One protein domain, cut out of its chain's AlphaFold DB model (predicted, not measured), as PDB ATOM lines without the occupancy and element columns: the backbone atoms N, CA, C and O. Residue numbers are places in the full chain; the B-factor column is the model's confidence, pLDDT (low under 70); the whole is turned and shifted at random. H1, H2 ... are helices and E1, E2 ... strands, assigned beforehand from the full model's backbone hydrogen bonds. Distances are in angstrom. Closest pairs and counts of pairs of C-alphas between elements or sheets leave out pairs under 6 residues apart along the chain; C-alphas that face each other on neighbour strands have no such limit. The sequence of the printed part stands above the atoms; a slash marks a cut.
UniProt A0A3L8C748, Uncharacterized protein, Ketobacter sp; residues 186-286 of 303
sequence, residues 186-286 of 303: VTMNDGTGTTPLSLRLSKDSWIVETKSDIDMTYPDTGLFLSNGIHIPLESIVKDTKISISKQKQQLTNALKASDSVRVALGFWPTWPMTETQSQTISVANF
ATOM      1  N   VAL A 186     168.748 204.542 151.000       98.38
ATOM      2  CA  VAL A 186     168.329 205.690 151.813       98.38
ATOM      3  C   VAL A 186     169.317 205.889 152.954       98.38
ATOM      4  O   VAL A 186     169.996 204.954 153.360       98.38
ATOM      5  N   THR A 187     169.433 207.099 153.485       98.31
ATOM      6  CA  THR A 187     170.283 207.366 154.652       98.31
ATOM      7  C   THR A 187     169.504 207.133 155.939       98.31
ATOM      8  O   THR A 187     168.368 207.586 156.042       98.31
ATOM      9  N   MET A 188     170.122 206.484 156.922       97.19
ATOM     10  CA  MET A 188     169.573 206.293 158.264       97.19
ATOM     11  C   MET A 188     170.589 206.749 159.315       97.19
ATOM     12  O   MET A 188     171.790 206.589 159.111       97.19
ATOM     13  N   ASN A 189     170.116 207.321 160.422       94.94
ATOM     14  CA  ASN A 189     170.962 207.652 161.567       94.94
ATOM     15  C   ASN A 189     171.380 206.359 162.291       94.94
ATOM     16  O   ASN A 189     170.531 205.505 162.535       94.94
ATOM     17  N   ASP A 190     172.665 206.205 162.606       94.25
ATOM     18  CA  ASP A 190     173.204 205.045 163.337       94.25
ATOM     19  C   ASP A 190     173.648 205.377 164.775       94.25
ATOM     20  O   ASP A 190     174.284 204.568 165.443       94.25
ATOM     21  N   GLY A 191     173.322 206.578 165.253       90.19
ATOM     22  CA  GLY A 191     173.698 207.111 166.560       90.19
ATOM     23  C   GLY A 191     174.994 207.925 166.552       90.19
ATOM     24  O   GLY A 191     175.123 208.846 167.357       90.19
ATOM     25  N   THR A 192     175.925 207.652 165.632       89.38
ATOM     26  CA  THR A 192     177.199 208.396 165.509       89.38
ATOM     27  C   THR A 192     177.229 209.283 164.263       89.38
ATOM     28  O   THR A 192     177.894 210.320 164.232       89.38
ATOM     29  N   GLY A 193     176.491 208.901 163.227       92.62
ATOM     30  CA  GLY A 193     176.395 209.603 161.963       92.62
ATOM     31  C   GLY A 193     175.268 209.039 161.108       92.62
ATOM     32  O   GLY A 193     174.153 208.814 161.576       92.62
ATOM     33  N   THR A 194     175.545 208.857 159.821       96.12
ATOM     34  CA  THR A 194     174.571 208.329 158.863       96.12
ATOM     35  C   THR A 194     175.132 207.130 158.125       96.12
ATOM     36  O   THR A 194     176.242 207.190 157.592       96.12
ATOM     37  N   THR A 195     174.320 206.093 157.991       97.75
ATOM     38  CA  THR A 195     174.647 204.874 157.261       97.75
ATOM     39  C   THR A 195     173.689 204.702 156.080       97.75
ATOM     40  O   THR A 195     172.495 204.993 156.214       97.75
ATOM     41  N   PRO A 196     174.160 204.285 154.890       98.44
ATOM     42  CA  PRO A 196     173.257 203.931 153.809       98.44
ATOM     43  C   PRO A 196     172.544 202.630 154.172       98.44
ATOM     44  O   PRO A 196     173.175 201.684 154.625       98.44
ATOM     45  N   LEU A 197     171.246 202.583 153.932       98.62
ATOM     46  CA  LEU A 197     170.373 201.452 154.176       98.62
ATOM     47  C   LEU A 197     169.716 201.047 152.858       98.62
ATOM     48  O   LEU A 197     169.159 201.882 152.141       98.62
ATOM     49  N   SER A 198     169.753 199.759 152.538       98.56
ATOM     50  CA  SER A 198     169.041 199.218 151.378       98.56
ATOM     51  C   SER A 198     168.531 197.806 151.629       98.56
ATOM     52  O   SER A 198     169.056 197.080 152.477       98.56
ATOM     53  N   LEU A 199     167.505 197.418 150.874       98.56
ATOM     54  CA  LEU A 199     166.942 196.077 150.881       98.56
ATOM     55  C   LEU A 199     167.245 195.402 149.539       98.56
ATOM     56  O   LEU A 199     166.929 195.946 148.484       98.56
ATOM     57  N   ARG A 200     167.851 194.213 149.568       98.62
ATOM     58  CA  ARG A 200     168.272 193.467 148.378       98.62
ATOM     59  C   ARG A 200     167.666 192.071 148.344       98.62
ATOM     60  O   ARG A 200     167.879 191.272 149.249       98.62
ATOM     61  N   LEU A 201     166.972 191.751 147.263       98.56
ATOM     62  CA  LEU A 201     166.522 190.411 146.920       98.56
ATOM     63  C   LEU A 201     167.601 189.676 146.124       98.56
ATOM     64  O   LEU A 201     168.125 190.170 145.120       98.56
ATOM     65  N   SER A 202     167.884 188.458 146.565       96.00
ATOM     66  CA  SER A 202     168.706 187.478 145.862       96.00
ATOM     67  C   SER A 202     167.921 186.185 145.608       96.00
ATOM     68  O   SER A 202     166.756 186.034 146.003       96.00
ATOM     69  N   LYS A 203     168.566 185.214 144.953       94.62
ATOM     70  CA  LYS A 203     167.974 183.894 144.703       94.62
ATOM     71  C   LYS A 203     167.600 183.162 145.994       94.62
ATOM     72  O   LYS A 203     166.555 182.518 146.019       94.62
ATOM     73  N   ASP A 204     168.353 183.348 147.074       95.94
ATOM     74  CA  ASP A 204     168.203 182.530 148.286       95.94
ATOM     75  C   ASP A 204     167.611 183.298 149.471       95.94
ATOM     76  O   ASP A 204     166.913 182.715 150.297       95.94
ATOM     77  N   SER A 205     167.815 184.614 149.541       98.12
ATOM     78  CA  SER A 205     167.352 185.417 150.675       98.12
ATOM     79  C   SER A 205     167.079 186.874 150.319       98.12
ATOM     80  O   SER A 205     167.489 187.380 149.267       98.12
ATOM     81  N   TRP A 206     166.382 187.542 151.231       98.56
ATOM     82  CA  TRP A 206     166.405 188.992 151.352       98.56
ATOM     83  C   TRP A 206     167.567 189.418 152.240       98.56
ATOM     84  O   TRP A 206     167.903 188.729 153.202       98.56
ATOM     85  N   ILE A 207     168.182 190.547 151.910       98.56
ATOM     86  CA  ILE A 207     169.317 191.095 152.638       98.56
ATOM     87  C   ILE A 207     169.031 192.559 152.945       98.56
ATOM     88  O   ILE A 207     168.847 193.355 152.026       98.56
ATOM     89  N   VAL A 208     169.005 192.907 154.226       98.62
ATOM     90  CA  VAL A 208     169.092 194.299 154.678       98.62
ATOM     91  C   VAL A 208     170.575 194.631 154.782       98.62
ATOM     92  O   VAL A 208     171.318 193.872 155.400       98.62
ATOM     93  N   GLU A 209     171.019 195.708 154.147       98.50
ATOM     94  CA  GLU A 209     172.437 196.075 154.074       98.50
ATOM     95  C   GLU A 209     172.657 197.499 154.588       98.50
ATOM     96  O   GLU A 209     172.005 198.433 154.108       98.50
ATOM     97  N   THR A 210     173.579 197.634 155.544       98.38
ATOM     98  CA  THR A 210     174.083 198.891 156.113       98.38
ATOM     99  C   THR A 210     175.607 198.981 155.956       98.38
ATOM    100  O   THR A 210     176.247 198.050 155.463       98.38
ATOM    101  N   LYS A 211     176.218 200.107 156.352       97.56
ATOM    102  CA  LYS A 211     177.683 200.196 156.556       97.56
ATOM    103  C   LYS A 211     178.105 200.164 158.022       97.56
ATOM    104  O   LYS A 211     179.294 200.047 158.287       97.56
ATOM    105  N   SER A 212     177.150 200.298 158.932       96.88
ATOM    106  CA  SER A 212     177.387 200.364 160.372       96.88
ATOM    107  C   SER A 212     176.998 199.041 161.015       96.88
ATOM    108  O   SER A 212     176.047 198.399 160.552       96.88
ATOM    109  N   ASP A 213     177.741 198.649 162.046       97.12
ATOM    110  CA  ASP A 213     177.581 197.368 162.730       97.12
ATOM    111  C   ASP A 213     176.227 197.309 163.437       97.12
ATOM    112  O   ASP A 213     175.844 198.221 164.167       97.12
ATOM    113  N   ILE A 214     175.488 196.236 163.199       96.69
ATOM    114  CA  ILE A 214     174.121 196.020 163.648       96.69
ATOM    115  C   ILE A 214     174.155 195.285 164.983       96.69
ATOM    116  O   ILE A 214     174.819 194.259 165.128       96.69
ATOM    117  N   ASP A 215     173.362 195.766 165.934       95.00
ATOM    118  CA  ASP A 215     173.169 195.127 167.228       95.00
ATOM    119  C   ASP A 215     171.751 194.534 167.336       95.00
ATOM    120  O   ASP A 215     170.747 195.249 167.342       95.00
ATOM    121  N   MET A 216     171.668 193.201 167.424       93.25
ATOM    122  CA  MET A 216     170.408 192.456 167.582       93.25
ATOM    123  C   MET A 216     169.860 192.452 169.015       93.25
ATOM    124  O   MET A 216     168.782 191.904 169.241       93.25
ATOM    125  N   THR A 217     170.575 193.015 169.993       92.75
ATOM    126  CA  THR A 217     170.108 193.072 171.388       92.75
ATOM    127  C   THR A 217     169.003 194.107 171.604       92.75
ATOM    128  O   THR A 217     168.301 194.045 172.614       92.75
ATOM    129  N   TYR A 218     168.812 195.024 170.651       93.38
ATOM    130  CA  TYR A 218     167.780 196.049 170.723       93.38
ATOM    131  C   TYR A 218     166.373 195.453 170.572       93.38
ATOM    132  O   TYR A 218     166.140 194.619 169.683       93.38
ATOM    133  N   PRO A 219     165.410 195.900 171.398       93.00
ATOM    134  CA  PRO A 219     164.018 195.520 171.234       93.00
ATOM    135  C   PRO A 219     163.429 196.138 169.960       93.00
ATOM    136  O   PRO A 219     163.967 197.089 169.387       93.00
ATOM    137  N   ASP A 220     162.298 195.589 169.524       93.12
ATOM    138  CA  ASP A 220     161.487 196.135 168.430       93.12
ATOM    139  C   ASP A 220     162.240 196.314 167.097       93.12
ATOM    140  O   ASP A 220     161.903 197.171 166.275       93.12
ATOM    141  N   THR A 221     163.256 195.480 166.865       96.69
ATOM    142  CA  THR A 221     163.980 195.411 165.594       96.69
ATOM    143  C   THR A 221     163.245 194.528 164.587       96.69
ATOM    144  O   THR A 221     162.664 193.497 164.932       96.69
ATOM    145  N   GLY A 222     163.266 194.921 163.313       98.19
ATOM    146  CA  GLY A 222     162.522 194.208 162.276       98.19
ATOM    147  C   GLY A 222     162.188 195.048 161.053       98.19
ATOM    148  O   GLY A 222     162.566 196.217 160.936       98.19
ATOM    149  N   LEU A 223     161.455 194.426 160.128       98.69
ATOM    150  CA  LEU A 223     160.832 195.094 158.990       98.69
ATOM    151  C   LEU A 223     159.329 195.218 159.237       98.69
ATOM    152  O   LEU A 223     158.637 194.212 159.381       98.69
ATOM    153  N   PHE A 224     158.825 196.443 159.244       98.56
ATOM    154  CA  PHE A 224     157.414 196.761 159.434       98.56
ATOM    155  C   PHE A 224     156.853 197.274 158.113       98.56
ATOM    156  O   PHE A 224     157.214 198.357 157.653       98.56
ATOM    157  N   LEU A 225     156.007 196.481 157.472       98.56
ATOM    158  CA  LEU A 225     155.418 196.830 156.188       98.56
ATOM    159  C   LEU A 225     154.164 197.690 156.368       98.56
ATOM    160  O   LEU A 225     153.454 197.572 157.369       98.56
ATOM    161  N   SER A 226     153.858 198.530 155.376       97.75
ATOM    162  CA  SER A 226     152.691 199.424 155.410       97.75
ATOM    163  C   SER A 226     151.349 198.689 155.505       97.75
ATOM    164  O   SER A 226     150.363 199.264 155.953       97.75
ATOM    165  N   ASN A 227     151.304 197.412 155.123       96.25
ATOM    166  CA  ASN A 227     150.136 196.544 155.282       96.25
ATOM    167  C   ASN A 227     149.987 195.936 156.695       96.25
ATOM    168  O   ASN A 227     149.151 195.057 156.895       96.25
ATOM    169  N   GLY A 228     150.806 196.361 157.662       97.19
ATOM    170  CA  GLY A 228     150.764 195.905 159.054       97.19
ATOM    171  C   GLY A 228     151.532 194.609 159.331       97.19
ATOM    172  O   GLY A 228     151.577 194.168 160.479       97.19
ATOM    173  N   ILE A 229     152.156 193.993 158.322       98.19
ATOM    174  CA  ILE A 229     152.970 192.787 158.516       98.19
ATOM    175  C   ILE A 229     154.317 193.164 159.141       98.19
ATOM    176  O   ILE A 229     155.014 194.057 158.662       98.19
ATOM    177  N   HIS A 230     154.710 192.427 160.178       98.19
ATOM    178  CA  HIS A 230     156.027 192.515 160.803       98.19
ATOM    179  C   HIS A 230     156.868 191.279 160.453       98.19
ATOM    180  O   HIS A 230     156.419 190.147 160.644       98.19
ATOM    181  N   ILE A 231     158.083 191.496 159.944       98.38
ATOM    182  CA  ILE A 231     159.081 190.455 159.674       98.38
ATOM    183  C   ILE A 231     160.260 190.647 160.643       98.38
ATOM    184  O   ILE A 231     161.038 191.589 160.455       98.38
ATOM    185  N   PRO A 232     160.418 189.784 161.663       97.75
ATOM    186  CA  PRO A 232     161.552 189.857 162.576       97.75
ATOM    187  C   PRO A 232     162.867 189.530 161.861       97.75
ATOM    188  O   PRO A 232     162.898 188.752 160.900       97.75
ATOM    189  N   LEU A 233     163.960 190.109 162.359       96.75
ATOM    190  CA  LEU A 233     165.313 189.854 161.859       96.75
ATOM    191  C   LEU A 233     165.738 188.406 162.154       96.75
ATOM    192  O   LEU A 233     165.408 187.866 163.208       96.75
ATOM    193  N   GLU A 234     166.476 187.768 161.238       96.44
ATOM    194  CA  GLU A 234     166.884 186.362 161.408       96.44
ATOM    195  C   GLU A 234     168.358 186.209 161.788       96.44
ATOM    196  O   GLU A 234     168.656 185.698 162.866       96.44
ATOM    197  N   SER A 235     169.286 186.594 160.908       97.00
ATOM    198  CA  SER A 235     170.719 186.429 161.163       97.00
ATOM    199  C   SER A 235     171.555 187.586 160.637       97.00
ATOM    200  O   SER A 235     171.351 188.058 159.518       97.00
ATOM    201  N   ILE A 236     172.537 188.003 161.434       97.00
ATOM    202  CA  ILE A 236     173.578 188.941 161.014       97.00
ATOM    203  C   ILE A 236     174.634 188.211 160.172       97.00
ATOM    204  O   ILE A 236     175.047 187.090 160.474       97.00
ATOM    205  N   VAL A 237     175.094 188.875 159.115       96.69
ATOM    206  CA  VAL A 237     176.179 188.454 158.231       96.69
ATOM    207  C   VAL A 237     177.196 189.591 158.147       96.69
ATOM    208  O   VAL A 237     176.885 190.653 157.614       96.69
ATOM    209  N   LYS A 238     178.431 189.346 158.607       95.31
ATOM    210  CA  LYS A 238     179.533 190.334 158.602       95.31
ATOM    211  C   LYS A 238     179.180 191.648 159.316       95.31
ATOM    212  O   LYS A 238     179.525 192.714 158.812       95.31
ATOM    213  N   ASP A 239     178.422 191.550 160.404       96.62
ATOM    214  CA  ASP A 239     178.022 192.637 161.310       96.62
ATOM    215  C   ASP A 239     177.169 193.763 160.695       96.62
ATOM    216  O   ASP A 239     176.422 194.415 161.398       96.62
ATOM    217  N   THR A 240     177.143 193.922 159.375       98.00
ATOM    218  CA  THR A 240     176.526 195.049 158.645       98.00
ATOM    219  C   THR A 240     175.377 194.617 157.732       98.00
ATOM    220  O   THR A 240     174.812 195.410 156.976       98.00
ATOM    221  N   LYS A 241     175.044 193.323 157.730       98.38
ATOM    222  CA  LYS A 241     173.980 192.770 156.888       98.38
ATOM    223  C   LYS A 241     173.088 191.861 157.698       98.38
ATOM    224  O   LYS A 241     173.581 191.084 158.505       98.38
ATOM    225  N   ILE A 242     171.794 191.885 157.414       98.25
ATOM    226  CA  ILE A 242     170.843 190.910 157.950       98.25
ATOM    227  C   ILE A 242     170.326 190.067 156.799       98.25
ATOM    228  O   ILE A 242     169.807 190.606 155.824       98.25
ATOM    229  N   SER A 243     170.448 188.750 156.916       98.44
ATOM    230  CA  SER A 243     169.867 187.799 155.973       98.44
ATOM    231  C   SER A 243     168.501 187.342 156.476       98.44
ATOM    232  O   SER A 243     168.374 186.940 157.629       98.44
ATOM    233  N   ILE A 244     167.488 187.380 155.610       98.56
ATOM    234  CA  ILE A 244     166.129 186.883 155.852       98.56
ATOM    235  C   ILE A 244     165.863 185.790 154.817       98.56
ATOM    236  O   ILE A 244     165.548 186.049 153.649       98.56
ATOM    237  N   SER A 245     166.057 184.548 155.241       98.31
ATOM    238  CA  SER A 245     165.992 183.353 154.398       98.31
ATOM    239  C   SER A 245     164.771 182.496 154.722       98.31
ATOM    240  O   SER A 245     164.074 182.057 153.804       98.31
ATOM    241  N   LYS A 246     164.444 182.315 156.008       98.31
ATOM    242  CA  LYS A 246     163.320 181.475 156.450       98.31
ATOM    243  C   LYS A 246     161.982 182.113 156.083       98.31
ATOM    244  O   LYS A 246     161.073 181.422 155.630       98.31
ATOM    245  N   GLN A 247     161.881 183.433 156.207       97.94
ATOM    246  CA  GLN A 247     160.672 184.210 155.919       97.94
ATOM    247  C   GLN A 247     160.688 184.857 154.529       97.94
ATOM    248  O   GLN A 247     159.891 185.754 154.252       97.94
ATOM    249  N   LYS A 248     161.565 184.401 153.620       98.00
ATOM    250  CA  LYS A 248     161.732 185.009 152.292       98.00
ATOM    251  C   LYS A 248     160.406 185.148 151.538       98.00
ATOM    252  O   LYS A 248     160.092 186.223 151.039       98.00
ATOM    253  N   GLN A 249     159.629 184.066 151.462       98.12
ATOM    254  CA  GLN A 249     158.353 184.049 150.736       98.12
ATOM    255  C   GLN A 249     157.313 184.973 151.379       98.12
ATOM    256  O   GLN A 249     156.606 185.687 150.673       98.12
ATOM    257  N   GLN A 250     157.252 184.998 152.712       98.25
ATOM    258  CA  GLN A 250     156.353 185.881 153.450       98.25
ATOM    259  C   GLN A 250     156.694 187.351 153.192       98.25
ATOM    260  O   GLN A 250     155.801 188.116 152.837       98.25
ATOM    261  N   LEU A 251     157.974 187.729 153.282       98.56
ATOM    262  CA  LEU A 251     158.431 189.091 152.993       98.56
ATOM    263  C   LEU A 251     158.151 189.481 151.534       98.56
ATOM    264  O   LEU A 251     157.588 190.544 151.289       98.56
ATOM    265  N   THR A 252     158.451 188.609 150.566       98.44
ATOM    266  CA  THR A 252     158.139 188.863 149.149       98.44
ATOM    267  C   THR A 252     156.641 189.084 148.927       98.44
ATOM    268  O   THR A 252     156.257 190.012 148.223       98.44
ATOM    269  N   ASN A 253     155.773 188.265 149.520       98.12
ATOM    270  CA  ASN A 253     154.327 188.428 149.358       98.12
ATOM    271  C   ASN A 253     153.803 189.686 150.058       98.12
ATOM    272  O   ASN A 253     152.960 190.381 149.501       98.12
ATOM    273  N   ALA A 254     154.337 190.011 151.235       98.25
ATOM    274  CA  ALA A 254     153.976 191.221 151.959       98.25
ATOM    275  C   ALA A 254     154.361 192.486 151.167       98.25
ATOM    276  O   ALA A 254     153.556 193.413 151.067       98.25
ATOM    277  N   LEU A 255     155.537 192.496 150.530       98.25
ATOM    278  CA  LEU A 255     155.997 193.602 149.685       98.25
ATOM    279  C   LEU A 255     155.143 193.794 148.423       98.25
ATOM    280  O   LEU A 255     155.013 194.917 147.954       98.25
ATOM    281  N   LYS A 256     154.520 192.739 147.876       97.62
ATOM    282  CA  LYS A 256     153.597 192.879 146.725       97.62
ATOM    283  C   LYS A 256     152.367 193.728 147.051       97.62
ATOM    284  O   LYS A 256     151.768 194.277 146.134       97.62
ATOM    285  N   ALA A 257     151.988 193.789 148.325       96.94
ATOM    286  CA  ALA A 257     150.810 194.494 148.821       96.94
ATOM    287  C   ALA A 257     151.173 195.705 149.702       96.94
ATOM    288  O   ALA A 257     150.345 196.145 150.495       96.94
ATOM    289  N   SER A 258     152.414 196.195 149.625       97.56
ATOM    290  CA  SER A 258     152.900 197.314 150.437       97.56
ATOM    291  C   SER A 258     153.552 198.375 149.564       97.56
ATOM    292  O   SER A 258     154.230 198.045 148.594       97.56
ATOM    293  N   ASP A 259     153.412 199.635 149.963       97.06
ATOM    294  CA  ASP A 259     154.048 200.774 149.290       97.06
ATOM    295  C   ASP A 259     155.332 201.214 149.997       97.06
ATOM    296  O   ASP A 259     156.227 201.803 149.389       97.06
ATOM    297  N   SER A 260     155.453 200.909 151.292       98.19
ATOM    298  CA  SER A 260     156.631 201.230 152.092       98.19
ATOM    299  C   SER A 260     156.960 200.141 153.114       98.19
ATOM    300  O   SER A 260     156.110 199.340 153.517       98.19
ATOM    301  N   VAL A 261     158.227 200.109 153.525       98.69
ATOM    302  CA  VAL A 261     158.724 199.278 154.624       98.69
ATOM    303  C   VAL A 261     159.545 200.144 155.571       98.69
ATOM    304  O   VAL A 261     160.501 200.798 155.157       98.69
ATOM    305  N   ARG A 262     159.178 200.160 156.851       98.62
ATOM    306  CA  ARG A 262     159.979 200.753 157.920       98.62
ATOM    307  C   ARG A 262     160.945 199.700 158.441       98.62
ATOM    308  O   ARG A 262     160.527 198.667 158.956       98.62
ATOM    309  N   VAL A 263     162.233 199.962 158.307       98.62
ATOM    310  CA  VAL A 263     163.301 199.143 158.878       98.62
ATOM    311  C   VAL A 263     163.648 199.725 160.240       98.62
ATOM    312  O   VAL A 263     163.864 200.932 160.322       98.62
ATOM    313  N   ALA A 264     163.691 198.907 161.289       98.31
ATOM    314  CA  ALA A 264     164.120 199.330 162.621       98.31
ATOM    315  C   ALA A 264     165.305 198.475 163.095       98.31
ATOM    316  O   ALA A 264     165.171 197.251 163.170       98.31
ATOM    317  N   LEU A 265     166.450 199.106 163.378       97.38
ATOM    318  CA  LEU A 265     167.730 198.466 163.715       97.38
ATOM    319  C   LEU A 265     168.388 199.122 164.940       97.38
ATOM    320  O   LEU A 265     168.284 200.331 165.137       97.38
ATOM    321  N   GLY A 266     169.109 198.323 165.727       95.75
ATOM    322  CA  GLY A 266     170.111 198.804 166.682       95.75
ATOM    323  C   GLY A 266     171.504 198.843 166.047       95.75
ATOM    324  O   GLY A 266     171.774 198.060 165.133       95.75
ATOM    325  N   PHE A 267     172.386 199.726 166.528       94.75
ATOM    326  CA  PHE A 267     173.746 199.909 166.000       94.75
ATOM    327  C   PHE A 267     174.815 199.886 167.094       94.75
ATOM    328  O   PHE A 267     174.598 200.412 168.181       94.75
ATOM    329  N   TRP A 268     175.979 199.312 166.780       90.56
ATOM    330  CA  TRP A 268     177.165 199.268 167.638       90.56
ATOM    331  C   TRP A 268     178.211 200.314 167.194       90.56
ATOM    332  O   TRP A 268     178.430 200.463 165.989       90.56
ATOM    333  N   PRO A 269     178.912 201.016 168.114       86.31
ATOM    334  CA  PRO A 269     178.844 200.932 169.575       86.31
ATOM    335  C   PRO A 269     177.632 201.651 170.176       86.31
ATOM    336  O   PRO A 269     177.167 202.668 169.679       86.31
ATOM    337  N   THR A 270     177.168 201.136 171.311       67.06
ATOM    338  CA  THR A 270     175.866 201.478 171.895       67.06
ATOM    339  C   THR A 270     175.962 202.370 173.130       67.06
ATOM    340  O   THR A 270     175.106 202.242 173.994       67.06
ATOM    341  N   TRP A 271     177.018 203.165 173.340       61.59
ATOM    342  CA  TRP A 271     177.177 203.900 174.608       61.59
ATOM    343  C   TRP A 271     176.964 205.411 174.475       61.59
ATOM    344  O   TRP A 271     177.801 206.075 173.862       61.59
ATOM    345  N   PRO A 272     175.919 205.973 175.126       68.31
ATOM    346  CA  PRO A 272     174.831 205.296 175.860       68.31
ATOM    347  C   PRO A 272     173.829 204.591 174.928       68.31
ATOM    348  O   PRO A 272     173.666 204.999 173.780       68.31
ATOM    349  N   MET A 273     173.152 203.539 175.422       64.88
ATOM    350  CA  MET A 273     172.121 202.835 174.646       64.88
ATOM    351  C   MET A 273     170.956 203.802 174.535       64.88
ATOM    352  O   MET A 273     170.262 204.037 175.523       64.88
ATOM    353  N   THR A 274     170.807 204.422 173.370       71.12
ATOM    354  CA  THR A 274     169.733 205.375 173.145       71.12
ATOM    355  C   THR A 274     168.486 204.599 172.764       71.12
ATOM    356  O   THR A 274     167.709 204.245 173.643       71.12
ATOM    357  N   GLU A 275     168.290 204.282 171.487       88.69
ATOM    358  CA  GLU A 275     167.027 203.733 170.986       88.69
ATOM    359  C   GLU A 275     167.238 203.001 169.654       88.69
ATOM    360  O   GLU A 275     168.205 203.267 168.931       88.69
ATOM    361  N   THR A 276     166.310 202.104 169.307       94.62
ATOM    362  CA  THR A 276     166.244 201.485 167.977       94.62
ATOM    363  C   THR A 276     166.009 202.568 166.926       94.62
ATOM    364  O   THR A 276     164.992 203.263 166.944       94.62
ATOM    365  N   GLN A 277     166.936 202.700 165.983       95.62
ATOM    366  CA  GLN A 277     166.823 203.654 164.887       95.62
ATOM    367  C   GLN A 277     165.906 203.090 163.812       95.62
ATOM    368  O   GLN A 277     165.895 201.882 163.570       95.62
ATOM    369  N   SER A 278     165.124 203.945 163.154       97.69
ATOM    370  CA  SER A 278     164.243 203.482 162.086       97.69
ATOM    371  C   SER A 278     164.235 204.387 160.873       97.69
ATOM    372  O   SER A 278     164.356 205.603 160.987       97.69
ATOM    373  N   GLN A 279     164.069 203.770 159.708       98.25
ATOM    374  CA  GLN A 279     164.013 204.454 158.428       98.25
ATOM    375  C   GLN A 279     163.004 203.770 157.513       98.25
ATOM    376  O   GLN A 279     162.970 202.543 157.397       98.25
ATOM    377  N   THR A 280     162.191 204.575 156.835       98.50
ATOM    378  CA  THR A 280     161.224 204.088 155.848       98.50
ATOM    379  C   THR A 280     161.851 204.072 154.460       98.50
ATOM    380  O   THR A 280     162.453 205.058 154.029       98.50
ATOM    381  N   ILE A 281     161.690 202.950 153.762       98.38
ATOM    382  CA  ILE A 281     162.087 202.743 152.370       98.38
ATOM    383  C   ILE A 281     160.813 202.634 151.530       98.38
ATOM    384  O   ILE A 281     159.903 201.873 151.868       98.38
ATOM    385  N   SER A 282     160.752 203.380 150.426       97.94
ATOM    386  CA  SER A 282     159.714 203.189 149.410       97.94
ATOM    387  C   SER A 282     159.924 201.849 148.710       97.94
ATOM    388  O   SER A 282     161.006 201.580 148.188       97.94
ATOM    389  N   VAL A 283     158.883 201.023 148.679       98.00
ATOM    390  CA  VAL A 283     158.845 199.755 147.933       98.00
ATOM    391  C   VAL A 283     157.776 199.779 146.843       98.00
ATOM    392  O   VAL A 283     157.435 198.740 146.280       98.00
ATOM    393  N   ALA A 284     157.297 200.974 146.483       96.19
ATOM    394  CA  ALA A 284     156.412 201.178 145.347       96.19
ATOM    395  C   ALA A 284     156.962 200.495 144.081       96.19
ATOM    396  O   ALA A 284     158.176 200.377 143.882       96.19
ATOM    397  N   ASN A 285     156.058 200.038 143.214       96.31
ATOM    398  CA  ASN A 285     156.386 199.310 141.983       96.31
ATOM    399  C   ASN A 285     157.098 197.959 142.201       96.31
ATOM    400  O   ASN A 285     157.607 197.372 141.243       96.31
ATOM    401  N   PHE A 286     157.106 197.413 143.426       97.69
ATOM    402  CA  PHE A 286     157.724 196.111 143.691       97.69
ATOM    403  C   PHE A 286     157.186 194.968 142.811       97.69
ATOM    404  O   PHE A 286     158.010 194.206 142.312       97.69
TER     405      PHE A 286
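This is residues 186 to 286 of the 303 residues of an uncharacterized protein of Ketobacter sp (UniProt A0A3L8C748). Two antiparallel sheets stand partly face to face as a sandwich, their strands crossed at 50 degrees: a twisted five-strand sheet, E1 E2 E3 E6 E5, and a smaller one, E4 E7 E8. The sheets come together along one side, where E1 lies by E8, while H1 packs across one end and the loop between E7 and E8 reaches the other. The printed part has 101 residues, with eight named strands and one named helix in the order E1 E2 E3 E4 E5 E6 H1 E7 E8; the class is mostly strand, though 50 residues, under half, are in named elements. The whole is compact, with a radius of gyration of the C-alphas of 12.8 A, and elongated, spanning 38 by 23 by 21 A.

Begin in the larger sheet at C-alpha 186, (168.329, 205.690, 151.813), where E1, residues 186 to 189, starts. E2, residues 194 to 201, runs 23.0 A; beyond it come E3, residues 206 to 209, E6, residues 241 to 244, and E5, residues 235 to 237. In the other sheet find E4, residues 222 to 225, E7, residues 260 to 267 and 22.1 A long, and E8, residues 277 to 282 and 17.0 A long, ending at C-alpha 282, (159.714, 203.189, 149.410). H1, residues 248 to 256, is 12.6 A long and starts at C-alpha 248, (161.732, 185.009, 152.292).

E1 E2 E3 form a meander, each strand the antiparallel neighbour of the one before. Look for N 188 and O 195 at 2.9 A in the hairpin E1 and E2, and N 200 and O 207 at 2.8 A in the hairpin E2 and E3. The pairing is staggered: E2 pairs with E1 over residues 194 to 197 and with E3 over 198 to 201. Next, N 208 and O 242 are 2.9 A apart between E3 and E6, and N 237 and O 241 are 2.7 A apart in the hairpin E5 and E6. In the other sheet, N 224 and O 262 are within hydrogen-bond range at 2.8 A between the antiparallel neighbours E4 and E7, and N 263 and O 279 are 2.8 A apart in the hairpin E7 and E8. Between the sheets, the closest C-alphas of E1 and E8, Met 188 and Gln 279, are 5.9 A apart. H1 only grazes each sheet; its closest C-alphas to E3 are Trp 206 and Lys 248, 6.2 A. In H1 every O i to N i+4 pair is within hydrogen-bond range.

The C-alphas farthest apart are those of Pro 272 and Asn 285, at 39.0 A. The printed part has no cut. The link E3 to E4, residues 210 to 221, is long; its residues 214 to 215 pair antiparallel with residues 266 to 267 of E7. The mean pLDDT of the printed part is 95.3, and residues 270 to 273 are under 70.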